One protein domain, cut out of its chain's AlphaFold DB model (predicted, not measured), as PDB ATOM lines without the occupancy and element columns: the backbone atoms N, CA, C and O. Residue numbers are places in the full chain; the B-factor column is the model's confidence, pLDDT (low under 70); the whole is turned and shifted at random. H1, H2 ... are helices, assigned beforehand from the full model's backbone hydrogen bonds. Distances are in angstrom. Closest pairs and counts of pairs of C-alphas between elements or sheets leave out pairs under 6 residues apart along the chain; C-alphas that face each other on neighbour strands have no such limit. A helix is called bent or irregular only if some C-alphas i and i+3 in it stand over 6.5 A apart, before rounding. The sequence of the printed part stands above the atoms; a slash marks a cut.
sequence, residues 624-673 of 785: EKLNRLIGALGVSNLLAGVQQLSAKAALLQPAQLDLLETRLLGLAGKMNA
ATOM      1  N   GLU A 624     163.336 148.710 188.052       63.09
ATOM      2  CA  GLU A 624     161.940 148.767 187.586       63.09
ATOM      3  C   GLU A 624     160.964 149.409 188.586       63.09
ATOM      4  O   GLU A 624     160.103 150.201 188.211       63.09
ATOM      5  N   LYS A 625     161.085 149.101 189.888       65.00
ATOM      6  CA  LYS A 625     160.184 149.666 190.912       65.00
ATOM      7  C   LYS A 625     160.491 151.136 191.175       65.00
ATOM      8  O   LYS A 625     159.575 151.914 191.440       65.00
ATOM      9  N   LEU A 626     161.770 151.493 191.098       63.69
ATOM     10  CA  LEU A 626     162.244 152.864 191.225       63.69
ATOM     11  C   LEU A 626     161.853 153.676 189.980       63.69
ATOM     12  O   LEU A 626     161.283 154.748 190.135       63.69
ATOM     13  N   ASN A 627     162.003 153.107 188.781       65.50
ATOM     14  CA  ASN A 627     161.565 153.665 187.500       65.50
ATOM     15  C   ASN A 627     160.044 153.832 187.430       65.50
ATOM     16  O   ASN A 627     159.580 154.840 186.918       65.50
ATOM     17  N   ARG A 628     159.246 152.933 188.023       67.00
ATOM     18  CA  ARG A 628     157.785 153.111 188.138       67.00
ATOM     19  C   ARG A 628     157.406 154.278 189.055       67.00
ATOM     20  O   ARG A 628     156.465 155.008 188.760       67.00
ATOM     21  N   LEU A 629     158.122 154.462 190.165       63.44
ATOM     22  CA  LEU A 629     157.933 155.599 191.078       63.44
ATOM     23  C   LEU A 629     158.375 156.917 190.426       63.44
ATOM     24  O   LEU A 629     157.660 157.914 190.503       63.44
ATOM     25  N   ILE A 630     159.517 156.890 189.740       65.12
ATOM     26  CA  ILE A 630     160.071 157.983 188.934       65.12
ATOM     27  C   ILE A 630     159.128 158.352 187.787       65.12
ATOM     28  O   ILE A 630     158.848 159.532 187.603       65.12
ATOM     29  N   GLY A 631     158.575 157.370 187.076       67.25
ATOM     30  CA  GLY A 631     157.617 157.558 185.987       67.25
ATOM     31  C   GLY A 631     156.271 158.092 186.476       67.25
ATOM     32  O   GLY A 631     155.729 159.019 185.884       67.25
ATOM     33  N   ALA A 632     155.762 157.597 187.611       64.19
ATOM     34  CA  ALA A 632     154.518 158.091 188.210       64.19
ATOM     35  C   ALA A 632     154.622 159.536 188.745       64.19
ATOM     36  O   ALA A 632     153.614 160.238 188.840       64.19
ATOM     37  N   LEU A 633     155.824 159.978 189.124       62.34
ATOM     38  CA  LEU A 633     156.089 161.328 189.634       62.34
ATOM     39  C   LEU A 633     156.678 162.275 188.566       62.34
ATOM     40  O   LEU A 633     156.574 163.495 188.711       62.34
ATOM     41  N   GLY A 634     157.228 161.728 187.478       66.00
ATOM     42  CA  GLY A 634     157.868 162.456 186.378       66.00
ATOM     43  C   GLY A 634     159.237 163.053 186.730       66.00
ATOM     44  O   GLY A 634     159.558 164.138 186.250       66.00
ATOM     45  N   VAL A 635     160.026 162.410 187.602       63.97
ATOM     46  CA  VAL A 635     161.265 162.993 188.171       63.97
ATOM     47  C   VAL A 635     162.457 162.053 188.066       63.97
ATOM     48  O   VAL A 635     162.359 160.903 188.460       63.97
ATOM     49  N   SER A 636     163.607 162.555 187.610       65.38
ATOM     50  CA  SER A 636     164.796 161.743 187.300       65.38
ATOM     51  C   SER A 636     165.586 161.230 188.511       65.38
ATOM     52  O   SER A 636     166.407 160.329 188.363       65.38
ATOM     53  N   ASN A 637     165.383 161.789 189.706       68.88
ATOM     54  CA  ASN A 637     166.136 161.436 190.910       68.88
ATOM     55  C   ASN A 637     165.208 161.184 192.114       68.88
ATOM     56  O   ASN A 637     164.171 161.826 192.294       68.88
ATOM     57  N   LEU A 638     165.610 160.250 192.986       73.50
ATOM     58  CA  LEU A 638     164.830 159.873 194.172       73.50
ATOM     59  C   LEU A 638     164.606 161.070 195.110       73.50
ATOM     60  O   LEU A 638     163.530 161.219 195.685       73.50
ATOM     61  N   LEU A 639     165.602 161.953 195.226       79.88
ATOM     62  CA  LEU A 639     165.507 163.146 196.061       79.88
ATOM     63  C   LEU A 639     164.437 164.121 195.557       79.88
ATOM     64  O   LEU A 639     163.647 164.585 196.377       79.88
ATOM     65  N   ALA A 640     164.354 164.411 194.249       76.38
ATOM     66  CA  ALA A 640     163.286 165.288 193.767       76.38
ATOM     67  C   ALA A 640     161.921 164.595 193.812       76.38
ATOM     68  O   ALA A 640     160.931 165.270 194.066       76.38
ATOM     69  N   GLY A 641     161.856 163.264 193.679       76.38
ATOM     70  CA  GLY A 641     160.637 162.495 193.961       76.38
ATOM     71  C   GLY A 641     160.138 162.689 195.397       76.38
ATOM     72  O   GLY A 641     158.972 163.021 195.614       76.38
ATOM     73  N   VAL A 642     161.030 162.577 196.388       79.44
ATOM     74  CA  VAL A 642     160.706 162.840 197.802       79.44
ATOM     75  C   VAL A 642     160.344 164.309 198.023       79.44
ATOM     76  O   VAL A 642     159.374 164.591 198.722       79.44
ATOM     77  N   GLN A 643     161.060 165.252 197.408       80.44
ATOM     78  CA  GLN A 643     160.743 166.679 197.515       80.44
ATOM     79  C   GLN A 643     159.380 167.009 196.898       80.44
ATOM     80  O   GLN A 643     158.597 167.734 197.505       80.44
ATOM     81  N   GLN A 644     159.044 166.440 195.743       79.38
ATOM     82  CA  GLN A 644     157.755 166.644 195.090       79.38
ATOM     83  C   GLN A 644     156.616 165.995 195.885       79.38
ATOM     84  O   GLN A 644     155.562 166.608 196.042       79.38
ATOM     85  N   LEU A 645     156.826 164.801 196.451       78.19
ATOM     86  CA  LEU A 645     155.889 164.192 197.399       78.19
ATOM     87  C   LEU A 645     155.740 165.043 198.664       78.19
ATOM     88  O   LEU A 645     154.624 165.216 199.139       78.19
ATOM     89  N   SER A 646     156.824 165.632 199.172       80.31
ATOM     90  CA  SER A 646     156.776 166.539 200.323       80.31
ATOM     91  C   SER A 646     156.045 167.851 200.005       80.31
ATOM     92  O   SER A 646     155.267 168.330 200.826       80.31
ATOM     93  N   ALA A 647     156.200 168.390 198.793       76.00
ATOM     94  CA  ALA A 647     155.474 169.565 198.319       76.00
ATOM     95  C   ALA A 647     153.983 169.250 198.123       76.00
ATOM     96  O   ALA A 647     153.127 170.017 198.557       76.00
ATOM     97  N   LYS A 648     153.653 168.080 197.564       74.12
ATOM     98  CA  LYS A 648     152.271 167.575 197.489       74.12
ATOM     99  C   LYS A 648     151.679 167.302 198.878       74.12
ATOM    100  O   LYS A 648     150.504 167.576 199.090       74.12
ATOM    101  N   ALA A 649     152.480 166.843 199.838       78.75
ATOM    102  CA  ALA A 649     152.084 166.699 201.239       78.75
ATOM    103  C   ALA A 649     151.850 168.055 201.925       78.75
ATOM    104  O   ALA A 649     150.955 168.172 202.758       78.75
ATOM    105  N   ALA A 650     152.593 169.097 201.550       72.56
ATOM    106  CA  ALA A 650     152.344 170.458 202.020       72.56
ATOM    107  C   ALA A 650     151.026 171.037 201.464       72.56
ATOM    108  O   ALA A 650     150.336 171.765 202.173       72.56
ATOM    109  N   LEU A 651     150.619 170.652 200.245       66.06
ATOM    110  CA  LEU A 651     149.317 171.025 199.658       66.06
ATOM    111  C   LEU A 651     148.111 170.382 200.367       66.06
ATOM    112  O   LEU A 651     146.988 170.845 200.197       66.06
ATOM    113  N   LEU A 652     148.310 169.350 201.194       68.62
ATOM    114  CA  LEU A 652     147.244 168.748 202.007       68.62
ATOM    115  C   LEU A 652     146.818 169.620 203.205       68.62
ATOM    116  O   LEU A 652     145.904 169.236 203.933       68.62
ATOM    117  N   GLN A 653     147.441 170.786 203.421       74.62
ATOM    118  CA  GLN A 653     147.014 171.774 204.418       74.62
ATOM    119  C   GLN A 653     146.156 172.876 203.758       74.62
ATOM    120  O   GLN A 653     146.700 173.891 203.314       74.62
ATOM    121  N   PRO A 654     144.813 172.735 203.710       67.88
ATOM    122  CA  PRO A 654     143.937 173.610 202.920       67.88
ATOM    123  C   PRO A 654     143.988 175.083 203.354       67.88
ATOM    124  O   PRO A 654     143.969 175.978 202.520       67.88
ATOM    125  N   ALA A 655     144.163 175.351 204.652       66.56
ATOM    126  CA  ALA A 655     144.189 176.715 205.190       66.56
ATOM    127  C   ALA A 655     145.401 177.558 204.736       66.56
ATOM    128  O   ALA A 655     145.342 178.786 204.767       66.56
ATOM    129  N   GLN A 656     146.510 176.927 204.333       62.91
ATOM    130  CA  GLN A 656     147.691 177.639 203.825       62.91
ATOM    131  C   GLN A 656     147.611 177.886 202.311       62.91
ATOM    132  O   GLN A 656     148.236 178.822 201.813       62.91
ATOM    133  N   LEU A 657     146.814 177.086 201.598       69.31
ATOM    134  CA  LEU A 657     146.639 177.148 200.148       69.31
ATOM    135  C   LEU A 657     145.802 178.372 199.747       69.31
ATOM    136  O   LEU A 657     146.251 179.149 198.912       69.31
ATOM    137  N   ASP A 658     144.697 178.638 200.450       73.31
ATOM    138  CA  ASP A 658     143.834 179.805 200.194       73.31
ATOM    139  C   ASP A 658     144.563 181.146 200.451       73.31
ATOM    140  O   ASP A 658     144.409 182.136 199.726       73.31
ATOM    141  N   LEU A 659     145.422 181.194 201.479       74.50
ATOM    142  CA  LEU A 659     146.234 182.377 201.790       74.50
ATOM    143  C   LEU A 659     147.357 182.593 200.760       74.50
ATOM    144  O   LEU A 659     147.712 183.732 200.439       74.50
ATOM    145  N   LEU A 660     147.937 181.508 200.243       70.25
ATOM    146  CA  LEU A 660     148.938 181.572 199.179       70.25
ATOM    147  C   LEU A 660     148.305 181.951 197.840       70.25
ATOM    148  O   LEU A 660     148.871 182.783 197.137       70.25
ATOM    149  N   GLU A 661     147.127 181.425 197.518       78.12
ATOM    150  CA  GLU A 661     146.392 181.728 196.289       78.12
ATOM    151  C   GLU A 661     145.985 183.205 196.229       78.12
ATOM    152  O   GLU A 661     146.248 183.888 195.239       78.12
ATOM    153  N   THR A 662     145.462 183.755 197.326       78.69
ATOM    154  CA  THR A 662     145.129 185.188 197.413       78.69
ATOM    155  C   THR A 662     146.360 186.093 197.281       78.69
ATOM    156  O   THR A 662     146.303 187.124 196.600       78.69
ATOM    157  N   ARG A 663     147.510 185.714 197.861       76.81
ATOM    158  CA  ARG A 663     148.774 186.456 197.677       76.81
ATOM    159  C   ARG A 663     149.338 186.304 196.263       76.81
ATOM    160  O   ARG A 663     149.862 187.286 195.735       76.81
ATOM    161  N   LEU A 664     149.218 185.130 195.646       79.00
ATOM    162  CA  LEU A 664     149.669 184.861 194.278       79.00
ATOM    163  C   LEU A 664     148.822 185.598 193.242       79.00
ATOM    164  O   LEU A 664     149.393 186.188 192.332       79.00
ATOM    165  N   LEU A 665     147.501 185.665 193.412       80.62
ATOM    166  CA  LEU A 665     146.623 186.472 192.558       80.62
ATOM    167  C   LEU A 665     146.968 187.966 192.652       80.62
ATOM    168  O   LEU A 665     147.057 188.656 191.635       80.62
ATOM    169  N   GLY A 666     147.254 188.460 193.861       83.12
ATOM    170  CA  GLY A 666     147.734 189.829 194.061       83.12
ATOM    171  C   GLY A 666     149.112 190.092 193.438       83.12
ATOM    172  O   GLY A 666     149.361 191.185 192.923       83.12
ATOM    173  N   LEU A 667     150.013 189.106 193.463       81.06
ATOM    174  CA  LEU A 667     151.332 189.193 192.833       81.06
ATOM    175  C   LEU A 667     151.227 189.134 191.302       81.06
ATOM    176  O   LEU A 667     151.860 189.940 190.628       81.06
ATOM    177  N   ALA A 668     150.388 188.251 190.761       76.62
ATOM    178  CA  ALA A 668     150.131 188.112 189.331       76.62
ATOM    179  C   ALA A 668     149.528 189.393 188.740       76.62
ATOM    180  O   ALA A 668     149.976 189.855 187.692       76.62
ATOM    181  N   GLY A 669     148.597 190.040 189.451       82.06
ATOM    182  CA  GLY A 669     148.074 191.351 189.053       82.06
ATOM    183  C   GLY A 669     149.162 192.431 188.985       82.06
ATOM    184  O   GLY A 669     149.206 193.214 188.037       82.06
ATOM    185  N   LYS A 670     150.097 192.440 189.945       79.31
ATOM    186  CA  LYS A 670     151.249 193.358 189.929       79.31
ATOM    187  C   LYS A 670     152.267 193.004 188.841       79.31
ATOM    188  O   LYS A 670     152.842 193.909 188.251       79.31
ATOM    189  N   MET A 671     152.468 191.719 188.557       72.25
ATOM    190  CA  MET A 671     153.388 191.229 187.529       72.25
ATOM    191  C   MET A 671     152.884 191.554 186.119       72.25
ATOM    192  O   MET A 671     153.662 192.022 185.296       72.25
ATOM    193  N   ASN A 672     151.578 191.434 185.872       74.75
ATOM    194  CA  ASN A 672     150.965 191.859 184.609       74.75
ATOM    195  C   ASN A 672     151.072 193.379 184.402       74.75
ATOM    196  O   ASN A 672     151.400 193.827 183.308       74.75
ATOM    197  N   ALA A 673     150.908 194.178 185.463       75.00
ATOM    198  CA  ALA A 673     151.096 195.632 185.398       75.00
ATOM    199  C   ALA A 673     152.563 196.061 185.160       75.00
ATOM    200  O   ALA A 673     152.810 197.184 184.714       75.00
TER     201      ALA A 673
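Overview. This is residues 624 to 673 of the 785 residues of the protein "Putative dynactin subunit 2-like protein" of Lutzomyia longipalpis (UniProt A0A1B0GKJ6). Three helices are strung one after another into an open, bent chain: H2 and H3 form the arms of a wide V, and H1 packs on H2 at the end away from H3. Residues 646 to 673, the end of H2, the link after it and H3, stick out, and the parts enclose no core. The printed part has 50 residues with three named helices, in the order H1, H2, H3, and no named strand; the class is all helix. The whole is extended, with a radius of gyration of the C-alphas of 15.5 A and spans of 47 by 25 by 14 A.

Arrangement. H1, residues 624 to 633, touches H2, residues 638 to 650; their closest C-alphas, those of Leu 633 and Gly 641, are 6.4 A apart. Their lines stand at a steep tilt of 41 degrees, and they run the same way. H3, residues 654 to 673, is apart from H1 and from H2. Every O i to N i+4 pair is within hydrogen-bond range in H1 and H2, and 15 of 16 are in H3.

Along the chain. H1 begins at C-alpha 624 at (161.940, 148.767, 187.586) and is 14.0 A long from first to last C-alpha. H2 measures 18.2 A and ends at C-alpha 650 at (152.344, 170.458, 202.020). H3, the longest helix, measures 29.0 A and ends at C-alpha 673 at (151.096, 195.632, 185.398).

Size, cuts and confidence. The C-alphas farthest apart, those of Glu 624 and Ala 673, are 48.2 A apart. The printed part has no cut, and the links H1 to H2 and H2 to H3 are both tight. The mean pLDDT of the printed part is 72.6; residues 624 to 637, 651 to 652 and 654 to 657 are under 70.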